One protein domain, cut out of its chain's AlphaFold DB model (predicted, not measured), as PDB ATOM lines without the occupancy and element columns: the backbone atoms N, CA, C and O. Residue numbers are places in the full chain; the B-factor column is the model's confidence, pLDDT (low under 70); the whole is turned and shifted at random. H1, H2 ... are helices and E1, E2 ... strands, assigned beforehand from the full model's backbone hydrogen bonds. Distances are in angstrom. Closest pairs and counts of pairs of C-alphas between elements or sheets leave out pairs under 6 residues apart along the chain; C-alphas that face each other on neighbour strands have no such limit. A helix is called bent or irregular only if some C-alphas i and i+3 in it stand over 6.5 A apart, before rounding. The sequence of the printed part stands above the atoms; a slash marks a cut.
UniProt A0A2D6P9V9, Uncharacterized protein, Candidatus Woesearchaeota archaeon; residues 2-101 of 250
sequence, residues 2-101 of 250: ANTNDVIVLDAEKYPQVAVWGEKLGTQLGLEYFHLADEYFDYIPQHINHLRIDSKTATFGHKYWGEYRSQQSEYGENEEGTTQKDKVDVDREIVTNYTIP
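What this domain is: This is residues 2 to 101 of the 250 residues of an uncharacterized protein of Candidatus Woesearchaeota archaeon (UniProt A0A2D6P9V9). A small, strongly twisted sheet of four strands, with H3 over one face and the short H1 over the other, makes a body at one end, and a thin hairpin arm of E5 and E6 with its long loop reaches away from it to the other end. H4 packs crosswise on H3, between the sheet and the arm. The printed part has 100 residues, with four named helices and six named strands in the order E1 H1 E2 E3 H2 E4 H3 E5 E6 H4, and its class is mixed, helices and strands. The larger sheet runs E2 E3 E1 E4 and the smaller one E5 E6, both antiparallel. The whole is loose, with a radius of gyration of the C-alphas of 16.4 A, and elongated, spanning 52 by 29 by 23 A.

How they stand to each other: Start at E1, residues 7 to 10, an inner strand of the larger sheet. Beside it is E3, residues 31 to 35, antiparallel at 157 degrees, where N 8 and O 34 are 2.9 A apart, within hydrogen-bond range. Go back to H1, residues 18 to 21, which is on the sheet at a height of 8.4 A and lies over E3, only just, with 3 of its C-alphas falling there. E2, residues 23 to 28, is an edge strand and forms a hairpin with E3, antiparallel at 155 degrees, with N 25 and O 33 within hydrogen-bond range at 2.8 A. Look next at H2, residues 38 to 41, which is not on the sheet; it is close to H1 but not clearly touching, the closest C-alphas, of Trp 21 and Tyr 40, being 7.4 A apart. E4, residues 50 to 53, is the other edge strand, antiparallel to E1 at 159 degrees, with N 7 and O 53 within hydrogen-bond range at 2.7 A. E1, H1, E2 and E3, H2, E4 are split strand-helix-strand units, two strands running the same way with another strand between them; both crossovers are right-handed. H3, residues 55 to 63, is on the opposite face from H1 at a height of 8.7 A, over E1 and, only just, with 3 C-alphas, over E3; it runs slantwise to the strands, at 42 degrees to E1 on the local plane. E5, residues 71 to 73, and E6, residues 87 to 89, form a hairpin, antiparallel at 141 degrees, with N 88 and O 72 within hydrogen-bond range at 2.8 A. H4, residues 92 to 101, touches H3 about perpendicular, at 80 degrees, the closest C-alphas being those of Gly 61 and Thr 99, 3.8 A apart. Every O i to N i+4 pair is within hydrogen-bond range in H3, against 4 of 6 in H4; H1 and H2 are too short for such a pair.

Where its parts are: Find C-alpha 7 at (40.947, -1.793, -40.270), where E1 begins; it runs 9.9 A to C-alpha 10. E2 is 15.7 A long, E3 13.8 A and E4 9.8 A. H3 runs 12.0 A from C-alpha 55 at (44.515, 2.421, -41.388). H1 measures 5.1 A, H2 5.7 A, E5 6.9 A and E6 6.6 A. H4 runs 13.2 A to C-alpha 101 at (53.982, -6.509, -39.567); it is irregular, but only just, with C-alphas 97 and 100 lying 6.9 A apart.

The domain as a whole: The two C-alphas farthest apart are those of His 47 and Glu 80, at 55.0 A. The link from E5 to E6, residues 74 to 86, is long. The printed part has no cut. The mean pLDDT of the printed part is 90.6, and residue 75 is under 70.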
ATOM      1  N   ALA A   2      41.019   9.669 -48.384       75.00
ATOM      2  CA  ALA A   2      41.314   8.274 -48.056       75.00
ATOM      3  C   ALA A   2      40.689   7.949 -46.691       75.00
ATOM      4  O   ALA A   2      40.748   8.788 -45.791       75.00
ATOM      5  N   ASN A   3      40.046   6.788 -46.563       86.06
ATOM      6  CA  ASN A   3      39.412   6.374 -45.317       86.06
ATOM      7  C   ASN A   3      40.485   6.174 -44.230       86.06
ATOM      8  O   ASN A   3      41.426   5.401 -44.401       86.06
ATOM      9  N   THR A   4      40.377   6.909 -43.125       93.19
ATOM     10  CA  THR A   4      41.363   6.885 -42.032       93.19
ATOM     11  C   THR A   4      40.956   5.988 -40.873       93.19
ATOM     12  O   THR A   4      41.716   5.883 -39.916       93.19
ATOM     13  N   ASN A   5      39.780   5.361 -40.937       97.12
ATOM     14  CA  ASN A   5      39.321   4.456 -39.893       97.12
ATOM     15  C   ASN A   5      40.233   3.231 -39.806       97.12
ATOM     16  O   ASN A   5      40.706   2.731 -40.836       97.12
ATOM     17  N   ASP A   6      40.430   2.730 -38.588       97.88
ATOM     18  CA  ASP A   6      41.141   1.479 -38.352       97.88
ATOM     19  C   ASP A   6      40.501   0.333 -39.138       97.88
ATOM     20  O   ASP A   6      39.303   0.310 -39.439       97.88
ATOM     21  N   VAL A   7      41.336  -0.633 -39.491       98.19
ATOM     22  CA  VAL A   7      40.947  -1.793 -40.270       98.19
ATOM     23  C   VAL A   7      40.764  -2.980 -39.351       98.19
ATOM     24  O   VAL A   7      41.677  -3.379 -38.622       98.19
ATOM     25  N   ILE A   8      39.584  -3.578 -39.427       98.38
ATOM     26  CA  ILE A   8      39.328  -4.883 -38.840       98.38
ATOM     27  C   ILE A   8      39.740  -5.986 -39.816       98.38
ATOM     28  O   ILE A   8      39.460  -5.894 -41.012       98.38
ATOM     29  N   VAL A   9      40.379  -7.039 -39.305       98.38
ATOM     30  CA  VAL A   9      40.651  -8.280 -40.045       98.38
ATOM     31  C   VAL A   9      39.997  -9.452 -39.329       98.38
ATOM     32  O   VAL A   9      40.276  -9.677 -38.153       98.38
ATOM     33  N   LEU A  10      39.160 -10.213 -40.034       97.94
ATOM     34  CA  LEU A  10      38.470 -11.381 -39.485       97.94
ATOM     35  C   LEU A  10      38.053 -12.373 -40.581       97.94
ATOM     36  O   LEU A  10      38.129 -12.070 -41.771       97.94
ATOM     37  N   ASP A  11      37.567 -13.543 -40.170       96.19
ATOM     38  CA  ASP A  11      36.743 -14.401 -41.023       96.19
ATOM     39  C   ASP A  11      35.301 -13.862 -41.032       96.19
ATOM     40  O   ASP A  11      34.575 -13.965 -40.038       96.19
ATOM     41  N   ALA A  12      34.892 -13.252 -42.145       94.75
ATOM     42  CA  ALA A  12      33.575 -12.631 -42.261       94.75
ATOM     43  C   ALA A  12      32.422 -13.647 -42.239       94.75
ATOM     44  O   ALA A  12      31.298 -13.262 -41.923       94.75
ATOM     45  N   GLU A  13      32.667 -14.939 -42.493       93.56
ATOM     46  CA  GLU A  13      31.629 -15.968 -42.341       93.56
ATOM     47  C   GLU A  13      31.196 -16.111 -40.875       93.56
ATOM     48  O   GLU A  13      30.027 -16.389 -40.596       93.56
ATOM     49  N   LYS A  14      32.112 -15.873 -39.924       93.31
ATOM     50  CA  LYS A  14      31.806 -15.911 -38.486       93.31
ATOM     51  C   LYS A  14      31.017 -14.689 -38.016       93.31
ATOM     52  O   LYS A  14      30.285 -14.783 -37.033       93.31
ATOM     53  N   TYR A  15      31.170 -13.546 -38.686       95.94
ATOM     54  CA  TYR A  15      30.496 -12.308 -38.303       95.94
ATOM     55  C   TYR A  15      30.228 -11.395 -39.517       95.94
ATOM     56  O   TYR A  15      30.882 -10.363 -39.696       95.94
ATOM     57  N   PRO A  16      29.230 -11.743 -40.354       96.00
ATOM     58  CA  PRO A  16      28.989 -11.078 -41.641       96.00
ATOM     59  C   PRO A  16      28.523  -9.626 -41.499       96.00
ATOM     60  O   PRO A  16      28.589  -8.851 -42.450       96.00
ATOM     61  N   GLN A  17      28.074  -9.237 -40.305       96.31
ATOM     62  CA  GLN A  17      27.612  -7.887 -40.002       96.31
ATOM     63  C   GLN A  17      28.696  -6.820 -40.245       96.31
ATOM     64  O   GLN A  17      28.370  -5.698 -40.630       96.31
ATOM     65  N   VAL A  18      29.983  -7.169 -40.113       95.19
ATOM     66  CA  VAL A  18      31.094  -6.246 -40.407       95.19
ATOM     67  C   VAL A  18      31.104  -5.804 -41.870       95.19
ATOM     68  O   VAL A  18      31.417  -4.650 -42.141       95.19
ATOM     69  N   ALA A  19      30.687  -6.660 -42.807       94.75
ATOM     70  CA  ALA A  19      30.603  -6.296 -44.221       94.75
ATOM     71  C   ALA A  19      29.479  -5.287 -44.520       94.75
ATOM     72  O   ALA A  19      29.481  -4.658 -45.576       94.75
ATOM     73  N   VAL A  20      28.515  -5.131 -43.603       96.50
ATOM     74  CA  VAL A  20      27.457  -4.112 -43.687       96.50
ATOM     75  C   VAL A  20      27.938  -2.781 -43.104       96.50
ATOM     76  O   VAL A  20      27.557  -1.722 -43.597       96.50
ATOM     77  N   TRP A  21      28.749  -2.830 -42.046       96.38
ATOM     78  CA  TRP A  21      29.221  -1.645 -41.326       96.38
ATOM     79  C   TRP A  21      30.478  -1.011 -41.920       96.38
ATOM     80  O   TRP A  21      30.660   0.201 -41.812       96.38
ATOM     81  N   GLY A  22      31.364  -1.824 -42.489       96.12
ATOM     82  CA  GLY A  22      32.686  -1.406 -42.932       96.12
ATOM     83  C   GLY A  22      32.827  -1.279 -44.447       96.12
ATOM     84  O   GLY A  22      32.084  -1.866 -45.229       96.12
ATOM     85  N   GLU A  23      33.850  -0.538 -44.866       97.00
ATOM     86  CA  GLU A  23      34.267  -0.433 -46.266       97.00
ATOM     87  C   GLU A  23      35.368  -1.462 -46.549       97.00
ATOM     88  O   GLU A  23      36.418  -1.443 -45.904       97.00
ATOM     89  N   LYS A  24      35.144  -2.377 -47.502       96.69
ATOM     90  CA  LYS A  24      36.095  -3.458 -47.800       96.69
ATOM     91  C   LYS A  24      37.409  -2.900 -48.349       96.69
ATOM     92  O   LYS A  24      37.429  -2.299 -49.417       96.69
ATOM     93  N   LEU A  25      38.505  -3.179 -47.648       96.50
ATOM     94  CA  LEU A  25      39.864  -2.868 -48.087       96.50
ATOM     95  C   LEU A  25      40.455  -4.001 -48.934       96.50
ATOM     96  O   LEU A  25      41.128  -3.740 -49.923       96.50
ATOM     97  N   GLY A  26      40.218  -5.260 -48.558       95.94
ATOM     98  CA  GLY A  26      40.823  -6.398 -49.246       95.94
ATOM     99  C   GLY A  26      40.499  -7.744 -48.612       95.94
ATOM    100  O   GLY A  26      39.624  -7.864 -47.751       95.94
ATOM    101  N   THR A  27      41.196  -8.779 -49.070       96.25
ATOM    102  CA  THR A  27      41.108 -10.134 -48.523       96.25
ATOM    103  C   THR A  27      42.397 -10.898 -48.797       96.25
ATOM    104  O   THR A  27      43.043 -10.664 -49.816       96.25
ATOM    105  N   GLN A  28      42.752 -11.824 -47.907       95.00
ATOM    106  CA  GLN A  28      43.801 -12.814 -48.138       95.00
ATOM    107  C   GLN A  28      43.511 -14.061 -47.308       95.00
ATOM    108  O   GLN A  28      43.110 -13.965 -46.150       95.00
ATOM    109  N   LEU A  29      43.752 -15.247 -47.876       93.44
ATOM    110  CA  LEU A  29      43.609 -16.534 -47.172       93.44
ATOM    111  C   LEU A  29      42.209 -16.762 -46.558       93.44
ATOM    112  O   LEU A  29      42.069 -17.486 -45.569       93.44
ATOM    113  N   GLY A  30      41.169 -16.157 -47.137       93.12
ATOM    114  CA  GLY A  30      39.798 -16.209 -46.617       93.12
ATOM    115  C   GLY A  30      39.544 -15.316 -45.398       93.12
ATOM    116  O   GLY A  30      38.468 -15.390 -44.828       93.12
ATOM    117  N   LEU A  31      40.512 -14.490 -44.991       97.50
ATOM    118  CA  LEU A  31      40.277 -13.381 -44.068       97.50
ATOM    119  C   LEU A  31      39.944 -12.130 -44.877       97.50
ATOM    120  O   LEU A  31      40.543 -11.887 -45.930       97.50
ATOM    121  N   GLU A  32      39.003 -11.336 -44.392       97.94
ATOM    122  CA  GLU A  32      38.552 -10.103 -45.031       97.94
ATOM    123  C   GLU A  32      38.896  -8.884 -44.177       97.94
ATOM    124  O   GLU A  32      38.960  -8.971 -42.948       97.94
ATOM    125  N   TYR A  33      39.164  -7.761 -44.849       97.25
ATOM    126  CA  TYR A  33      39.642  -6.522 -44.236       97.25
ATOM    127  C   TYR A  33      38.653  -5.402 -44.508       97.25
ATOM    128  O   TYR A  33      38.317  -5.167 -45.673       97.25
ATOM    129  N   PHE A  34      38.244  -4.672 -43.476       98.00
ATOM    130  CA  PHE A  34      37.308  -3.560 -43.623       98.00
ATOM    131  C   PHE A  34      37.777  -2.350 -42.828       98.00
ATOM    132  O   PHE A  34      38.101  -2.490 -41.653       98.00
ATOM    133  N   HIS A  35      37.769  -1.165 -43.433       98.06
ATOM    134  CA  HIS A  35      37.799   0.073 -42.661       98.06
ATOM    135  C   HIS A  35      36.503   0.162 -41.856       98.06
ATOM    136  O   HIS A  35      35.413   0.137 -42.435       98.06
ATOM    137  N   LEU A  36      36.616   0.254 -40.533       97.62
ATOM    138  CA  LEU A  36      35.485   0.178 -39.617       97.62
ATOM    139  C   LEU A  36      35.522   1.359 -38.646       97.62
ATOM    140  O   LEU A  36      36.546   1.624 -38.026       97.62
ATOM    141  N   ALA A  37      34.408   2.082 -38.523       97.00
ATOM    142  CA  ALA A  37      34.309   3.171 -37.554       97.00
ATOM    143  C   ALA A  37      34.449   2.643 -36.114       97.00
ATOM    144  O   ALA A  37      33.958   1.557 -35.802       97.00
ATOM    145  N   ASP A  38      35.080   3.434 -35.241       96.31
ATOM    146  CA  ASP A  38      35.402   3.046 -33.860       96.31
ATOM    147  C   ASP A  38      34.195   2.532 -33.068       96.31
ATOM    148  O   ASP A  38      34.308   1.544 -32.346       96.31
ATOM    149  N   GLU A  39      33.030   3.152 -33.263       95.75
ATOM    150  CA  GLU A  39      31.779   2.786 -32.591       95.75
ATOM    151  C   GLU A  39      31.349   1.335 -32.845       95.75
ATOM    152  O   GLU A  39      30.694   0.733 -31.999       95.75
ATOM    153  N   TYR A  40      31.731   0.741 -33.980       96.81
ATOM    154  CA  TYR A  40      31.326  -0.620 -34.314       96.81
ATOM    155  C   TYR A  40      32.159  -1.696 -33.618       96.81
ATOM    156  O   TYR A  40      31.686  -2.826 -33.497       96.81
ATOM    157  N   PHE A  41      33.363  -1.376 -33.127       96.00
ATOM    158  CA  PHE A  41      34.203  -2.363 -32.441       96.00
ATOM    159  C   PHE A  41      33.564  -2.861 -31.139       96.00
ATOM    160  O   PHE A  41      33.679  -4.043 -30.821       96.00
ATOM    161  N   ASP A  42      32.821  -2.002 -30.440       94.25
ATOM    162  CA  ASP A  42      32.151  -2.346 -29.180       94.25
ATOM    163  C   ASP A  42      30.993  -3.345 -29.361       94.25
ATOM    164  O   ASP A  42      30.578  -4.006 -28.406       94.25
ATOM    165  N   TYR A  43      30.472  -3.488 -30.584       95.44
ATOM    166  CA  TYR A  43      29.384  -4.418 -30.902       95.44
ATOM    167  C   TYR A  43      29.870  -5.800 -31.344       95.44
ATOM    168  O   TYR A  43      29.052  -6.711 -31.517       95.44
ATOM    169  N   ILE A  44      31.181  -5.979 -31.528       95.50
ATOM    170  CA  ILE A  44      31.754  -7.261 -31.932       95.50
ATOM    171  C   ILE A  44      31.728  -8.206 -30.723       95.50
ATOM    172  O   ILE A  44      32.315  -7.900 -29.684       95.50
ATOM    173  N   PRO A  45      31.075  -9.378 -30.823       95.25
ATOM    174  CA  PRO A  45      31.037 -10.318 -29.713       95.25
ATOM    175  C   PRO A  45      32.438 -10.799 -29.320       95.25
ATOM    176  O   PRO A  45      33.263 -11.098 -30.177       95.25
ATOM    177  N   GLN A  46      32.671 -10.991 -28.019       90.94
ATOM    178  CA  GLN A  46      33.980 -11.395 -27.482       90.94
ATOM    179  C   GLN A  46      34.522 -12.716 -28.064       90.94
ATOM    180  O   GLN A  46      35.728 -12.929 -28.092       90.94
ATOM    181  N   HIS A  47      33.641 -13.614 -28.514       89.56
ATOM    182  CA  HIS A  47      34.029 -14.897 -29.105       89.56
ATOM    183  C   HIS A  47      34.424 -14.798 -30.591       89.56
ATOM    184  O   HIS A  47      34.783 -15.811 -31.188       89.56
ATOM    185  N   ILE A  48      34.327 -13.615 -31.209       94.38
ATOM    186  CA  ILE A  48      34.772 -13.380 -32.584       94.38
ATOM    187  C   ILE A  48      36.236 -12.943 -32.563       94.38
ATOM    188  O   ILE A  48      36.568 -11.805 -32.219       94.38
ATOM    189  N   ASN A  49      37.111 -13.855 -32.978       94.31
ATOM    190  CA  ASN A  49      38.527 -13.572 -33.162       94.31
ATOM    191  C   ASN A  49      38.719 -12.601 -34.333       94.31
ATOM    192  O   ASN A  49      38.303 -12.867 -35.462       94.31
ATOM    193  N   HIS A  50      39.355 -11.468 -34.055       97.06
ATOM    194  CA  HIS A  50      39.640 -10.438 -35.042       97.06
ATOM    195  C   HIS A  50      40.912  -9.670 -34.674       97.06
ATOM    196  O   HIS A  50      41.383  -9.712 -33.536       97.06
ATOM    197  N   LEU A  51      41.460  -8.950 -35.648       97.81
ATOM    198  CA  LEU A  51      42.516  -7.964 -35.442       97.81
ATOM    199  C   LEU A  51      41.944  -6.571 -35.664       97.81
ATOM    200  O   LEU A  51      41.126  -6.381 -36.561       97.81
ATOM    201  N   ARG A  52      42.442  -5.600 -34.905       97.62
ATOM    202  CA  ARG A  52      42.284  -4.171 -35.177       97.62
ATOM    203  C   ARG A  52      43.659  -3.607 -35.517       97.62
ATOM    204  O   ARG A  52      44.588  -3.749 -34.724       97.62
ATOM    205  N   ILE A  53      43.798  -3.033 -36.705       97.94
ATOM    206  CA  ILE A  53      45.063  -2.530 -37.251       97.94
ATOM    207  C   ILE A  53      44.838  -1.089 -37.699       97.94
ATOM    208  O   ILE A  53      43.800  -0.793 -38.281       97.94
ATOM    209  N   ASP A  54      45.793  -0.191 -37.461       97.38
ATOM    210  CA  ASP A  54      45.654   1.187 -37.928       97.38
ATOM    211  C   ASP A  54      45.545   1.260 -39.461       97.38
ATOM    212  O   ASP A  54      46.133   0.448 -40.190       97.38
ATOM    213  N   SER A  55      44.798   2.253 -39.954       96.38
ATOM    214  CA  SER A  55      44.515   2.421 -41.388       96.38
ATOM    215  C   SER A  55      45.784   2.382 -42.247       96.38
ATOM    216  O   SER A  55      45.849   1.651 -43.234       96.38
ATOM    217  N   LYS A  56      46.838   3.102 -41.840       95.38
ATOM    218  CA  LYS A  56      48.077   3.222 -42.619       95.38
ATOM    219  C   LYS A  56      48.775   1.870 -42.766       95.38
ATOM    220  O   LYS A  56      49.133   1.490 -43.885       95.38
ATOM    221  N   THR A  57      48.946   1.142 -41.663       96.88
ATOM    222  CA  THR A  57      49.557  -0.191 -41.666       96.88
ATOM    223  C   THR A  57      48.762  -1.161 -42.531       96.88
ATOM    224  O   THR A  57      49.345  -1.875 -43.346       96.88
ATOM    225  N   ALA A  58      47.434  -1.163 -42.411       97.19
ATOM    226  CA  ALA A  58      46.581  -2.064 -43.173       97.19
ATOM    227  C   ALA A  58      46.546  -1.737 -44.672       97.19
ATOM    228  O   ALA A  58      46.682  -2.641 -45.496       97.19
ATOM    229  N   THR A  59      46.429  -0.459 -45.050       95.19
ATOM    230  CA  THR A  59      46.430  -0.041 -46.458       95.19
ATOM    231  C   THR A  59      47.740  -0.420 -47.145       95.19
ATOM    232  O   THR A  59      47.715  -1.018 -48.221       95.19
ATOM    233  N   PHE A  60      48.893  -0.133 -46.531       94.56
ATOM    234  CA  PHE A  60      50.182  -0.520 -47.109       94.56
ATOM    235  C   PHE A  60      50.444  -2.022 -47.039       94.56
ATOM    236  O   PHE A  60      51.027  -2.591 -47.965       94.56
ATOM    237  N   GLY A  61      50.002  -2.678 -45.970       95.31
ATOM    238  CA  GLY A  61      50.150  -4.115 -45.815       95.31
ATOM    239  C   GLY A  61      49.357  -4.920 -46.825       95.31
ATOM    240  O   GLY A  61      49.891  -5.870 -47.393       95.31
ATOM    241  N   HIS A  62      48.128  -4.503 -47.114       94.25
ATOM    242  CA  HIS A  62      47.341  -5.082 -48.191       94.25
ATOM    243  C   HIS A  62      47.958  -4.774 -49.563       94.25
ATOM    244  O   HIS A  62      48.177  -5.691 -50.351       94.25
ATOM    245  N   LYS A  63      48.281  -3.501 -49.832       91.81
ATOM    246  CA  LYS A  63      48.775  -3.051 -51.143       91.81
ATOM    247  C   LYS A  63      50.056  -3.764 -51.582       91.81
ATOM    248  O   LYS A  63      50.184  -4.104 -52.752       91.81
ATOM    249  N   TYR A  64      50.997  -3.962 -50.660       92.31
ATOM    250  CA  TYR A  64      52.312  -4.539 -50.953       92.31
ATOM    251  C   TYR A  64      52.446  -5.997 -50.491       92.31
ATOM    252  O   TYR A  64      53.563  -6.492 -50.328       92.31
ATOM    253  N   TRP A  65      51.329  -6.696 -50.260       94.44
ATOM    254  CA  TRP A  65      51.338  -8.086 -49.804       94.44
ATOM    255  C   TRP A  65      52.198  -8.972 -50.716       94.44
ATOM    256  O   TRP A  65      51.896  -9.146 -51.895       94.44
ATOM    257  N   GLY A  66      53.258  -9.569 -50.165       91.69
ATOM    258  CA  GLY A  66      54.146 -10.466 -50.911       91.69
ATOM    259  C   GLY A  66      55.065  -9.778 -51.932       91.69
ATOM    260  O   GLY A  66      55.786 -10.480 -52.643       91.69
ATOM    261  N   GLU A  67      55.083  -8.443 -52.025       89.38
ATOM    262  CA  GLU A  67      55.851  -7.733 -53.055       89.38
ATOM    263  C   GLU A  67      57.363  -7.796 -52.791       89.38
ATOM    264  O   GLU A  67      57.920  -7.092 -51.946       89.38
ATOM    265  N   TYR A  68      58.040  -8.659 -53.544       85.94
ATOM    266  CA  TYR A  68      59.484  -8.864 -53.467       85.94
ATOM    267  C   TYR A  68      60.267  -7.850 -54.318       85.94
ATOM    268  O   TYR A  68      61.365  -7.424 -53.932       85.94
ATOM    269  N   ARG A  69      59.703  -7.413 -55.451       81.88
ATOM    270  CA  ARG A  69      60.415  -6.615 -56.457       81.88
ATOM    271  C   ARG A  69      60.774  -5.235 -55.913       81.88
ATOM    272  O   ARG A  69      60.085  -4.672 -55.067       81.88
ATOM    273  N   SER A  70      61.889  -4.690 -56.395       78.62
ATOM    274  CA  SER A  70      62.341  -3.335 -56.045       78.62
ATOM    275  C   SER A  70      61.579  -2.242 -56.776       78.62
ATOM    276  O   SER A  70      61.611  -1.101 -56.334       78.62
ATOM    277  N   GLN A  71      60.905  -2.585 -57.870       80.00
ATOM    278  CA  GLN A  71      60.198  -1.641 -58.717       80.00
ATOM    279  C   GLN A  71      58.851  -2.205 -59.147       80.00
ATOM    280  O   GLN A  71      58.727  -3.399 -59.435       80.00
ATOM    281  N   GLN A  72      57.864  -1.324 -59.249       73.06
ATOM    282  CA  GLN A  72      56.536  -1.621 -59.775       73.06
ATOM    283  C   GLN A  72      56.203  -0.656 -60.912       73.06
ATOM    284  O   GLN A  72      56.700   0.466 -60.941       73.06
ATOM    285  N   SER A  73      55.355  -1.081 -61.844       74.38
ATOM    286  CA  SER A  73      54.813  -0.163 -62.844       74.38
ATOM    287  C   SER A  73      53.848   0.813 -62.176       74.38
ATOM    288  O   SER A  73      52.970   0.395 -61.419       74.38
ATOM    289  N   GLU A  74      53.984   2.098 -62.472       71.88
ATOM    290  CA  GLU A  74      52.965   3.081 -62.127       71.88
ATOM    291  C   GLU A  74      51.768   2.923 -63.071       71.88
ATOM    292  O   GLU A  74      51.924   2.886 -64.290       71.88
ATOM    293  N   TYR A  75      50.564   2.779 -62.514       63.03
ATOM    294  CA  TYR A  75      49.338   2.670 -63.304       63.03
ATOM    295  C   TYR A  75      48.765   4.061 -63.582       63.03
ATOM    296  O   TYR A  75      48.468   4.807 -62.651       63.03
ATOM    297  N   GLY A  76      48.560   4.381 -64.860       73.38
ATOM    298  CA  GLY A  76      48.001   5.655 -65.303       73.38
ATOM    299  C   GLY A  76      48.041   5.821 -66.820       73.38
ATOM    300  O   GLY A  76      48.381   4.886 -67.553       73.38
ATOM    301  N   GLU A  77      47.703   7.023 -67.273       73.69
ATOM    302  CA  GLU A  77      47.941   7.479 -68.641       73.69
ATOM    303  C   GLU A  77      49.144   8.426 -68.633       73.69
ATOM    304  O   GLU A  77      49.220   9.320 -67.790       73.69
ATOM    305  N   ASN A  78      50.091   8.212 -69.546       76.56
ATOM    306  CA  ASN A  78      51.205   9.128 -69.756       76.56
ATOM    307  C   ASN A  78      50.731  10.402 -70.482       76.56
ATOM    308  O   ASN A  78      49.586  10.495 -70.928       76.56
ATOM    309  N   GLU A  79      51.623  11.381 -70.649       77.31
ATOM    310  CA  GLU A  79      51.312  12.656 -71.324       77.31
ATOM    311  C   GLU A  79      50.804  12.485 -72.773       77.31
ATOM    312  O   GLU A  79      50.159  13.376 -73.321       77.31
ATOM    313  N   GLU A  80      51.051  11.323 -73.381       79.00
ATOM    314  CA  GLU A  80      50.617  10.959 -74.732       79.00
ATOM    315  C   GLU A  80      49.236  10.267 -74.757       79.00
ATOM    316  O   GLU A  80      48.765   9.871 -75.825       79.00
ATOM    317  N   GLY A  81      48.573  10.107 -73.604       75.88
ATOM    318  CA  GLY A  81      47.280   9.422 -73.478       75.88
ATOM    319  C   GLY A  81      47.367   7.899 -73.647       75.88
ATOM    320  O   GLY A  81      46.377   7.246 -73.975       75.88
ATOM    321  N   THR A  82      48.556   7.318 -73.470       75.31
ATOM    322  CA  THR A  82      48.798   5.868 -73.524       75.31
ATOM    323  C   THR A  82      49.156   5.324 -72.144       75.31
ATOM    324  O   THR A  82      49.374   6.080 -71.206       75.31
ATOM    325  N   THR A  83      49.202   4.000 -71.973       76.12
ATOM    326  CA  THR A  83      49.494   3.392 -70.665       76.12
ATOM    327  C   THR A  83      50.856   3.837 -70.121       76.12
ATOM    328  O   THR A  83      51.880   3.605 -70.765       76.12
ATOM    329  N   GLN A  84      50.859   4.399 -68.912       77.12
ATOM    330  CA  GLN A  84      52.050   4.671 -68.105       77.12
ATOM    331  C   GLN A  84      52.826   3.358 -67.908       77.12
ATOM    332  O   GLN A  84      52.284   2.361 -67.425       77.12
ATOM    333  N   LYS A  85      54.091   3.323 -68.345       73.25
ATOM    334  CA  LYS A  85      54.975   2.146 -68.207       73.25
ATOM    335  C   LYS A  85      56.163   2.397 -67.290       73.25
ATOM    336  O   LYS A  85      56.993   1.500 -67.124       73.25
ATOM    337  N   ASP A  86      56.248   3.591 -66.718       77.81
ATOM    338  CA  ASP A  86      57.357   3.964 -65.862       77.81
ATOM    339  C   ASP A  86      57.384   3.086 -64.619       77.81
ATOM    340  O   ASP A  86      56.359   2.752 -64.013       77.81
ATOM    341  N   LYS A  87      58.596   2.656 -64.283       78.81
ATOM    342  CA  LYS A  87      58.856   1.881 -63.084       78.81
ATOM    343  C   LYS A  87      59.147   2.846 -61.951       78.81
ATOM    344  O   LYS A  87      60.076   3.641 -62.047       78.81
ATOM    345  N   VAL A  88      58.379   2.734 -60.880       79.75
ATOM    346  CA  VAL A  88      58.616   3.455 -59.632       79.75
ATOM    347  C   VAL A  88      59.191   2.503 -58.597       79.75
ATOM    348  O   VAL A  88      58.810   1.328 -58.532       79.75
ATOM    349  N   ASP A  89      60.117   3.007 -57.788       82.88
ATOM    350  CA  ASP A  89      60.714   2.226 -56.716       82.88
ATOM    351  C   ASP A  89      59.665   1.893 -55.646       82.88
ATOM    352  O   ASP A  89      58.830   2.717 -55.258       82.88
ATOM    353  N   VAL A  90      59.701   0.654 -55.164       80.50
ATOM    354  CA  VAL A  90      58.939   0.237 -53.989       80.50
ATOM    355  C   VAL A  90      59.691   0.732 -52.762       80.50
ATOM    356  O   VAL A  90      60.808   0.287 -52.487       80.50
ATOM    357  N   ASP A  91      59.062   1.633 -52.011       84.81
ATOM    358  CA  ASP A  91      59.611   2.138 -50.757       84.81
ATOM    359  C   ASP A  91      59.816   0.980 -49.765       84.81
ATOM    360  O   ASP A  91      58.872   0.349 -49.276       84.81
ATOM    361  N   ARG A  92      61.085   0.683 -49.480       85.75
ATOM    362  CA  ARG A  92      61.470  -0.418 -48.595       85.75
ATOM    363  C   ARG A  92      61.145  -0.128 -47.135       85.75
ATOM    364  O   ARG A  92      60.880  -1.077 -46.400       85.75
ATOM    365  N   GLU A  93      61.081   1.138 -46.727       89.56
ATOM    366  CA  GLU A  93      60.623   1.491 -45.384       89.56
ATOM    367  C   GLU A  93      59.142   1.155 -45.215       89.56
ATOM    368  O   GLU A  93      58.752   0.655 -44.160       89.56
ATOM    369  N   ILE A  94      58.324   1.340 -46.260       90.56
ATOM    370  CA  ILE A  94      56.914   0.926 -46.229       90.56
ATOM    371  C   ILE A  94      56.802  -0.587 -46.030       90.56
ATOM    372  O   ILE A  94      56.053  -1.048 -45.162       90.56
ATOM    373  N   VAL A  95      57.574  -1.362 -46.796       91.19
ATOM    374  CA  VAL A  95      57.550  -2.827 -46.713       91.19
ATOM    375  C   VAL A  95      57.946  -3.307 -45.314       91.19
ATOM    376  O   VAL A  95      57.251  -4.138 -44.723       91.19
ATOM    377  N   THR A  96      59.035  -2.774 -44.762       92.19
ATOM    378  CA  THR A  96      59.548  -3.188 -43.452       92.19
ATOM    379  C   THR A  96      58.658  -2.730 -42.299       92.19
ATOM    380  O   THR A  96      58.383  -3.525 -41.401       92.19
ATOM    381  N   ASN A  97      58.184  -1.482 -42.313       94.62
ATOM    382  CA  ASN A  97      57.489  -0.887 -41.167       94.62
ATOM    383  C   ASN A  97      55.984  -1.169 -41.145       94.62
ATOM    384  O   ASN A  97      55.385  -1.138 -40.072       94.62
ATOM    385  N   TYR A  98      55.372  -1.443 -42.300       96.06
ATOM    386  CA  TYR A  98      53.923  -1.630 -42.406       96.06
ATOM    387  C   TYR A  98      53.559  -2.998 -42.975       96.06
ATOM    388  O   TYR A  98      52.758  -3.723 -42.383       96.06
ATOM    389  N   THR A  99      54.174  -3.400 -44.089       95.81
ATOM    390  CA  THR A  99      53.733  -4.601 -44.806       95.81
ATOM    391  C   THR A  99      54.078  -5.901 -44.096       95.81
ATOM    392  O   THR A  99      53.195  -6.734 -43.898       95.81
ATOM    393  N   ILE A 100      55.327  -6.086 -43.667       96.31
ATOM    394  CA  ILE A 100      55.730  -7.304 -42.948       96.31
ATOM    395  C   ILE A 100      54.954  -7.462 -41.624       96.31
ATOM    396  O   ILE A 100      54.424  -8.555 -41.391       96.31
ATOM    397  N   PRO A 101      54.806  -6.423 -40.773       97.25
ATOM    398  CA  PRO A 101      53.982  -6.509 -39.567       97.25
ATOM    399  C   PRO A 101      52.525  -6.883 -39.853       97.25
ATOM    400  O   PRO A 101      51.988  -7.775 -39.194       97.25
TER     401      PRO A 101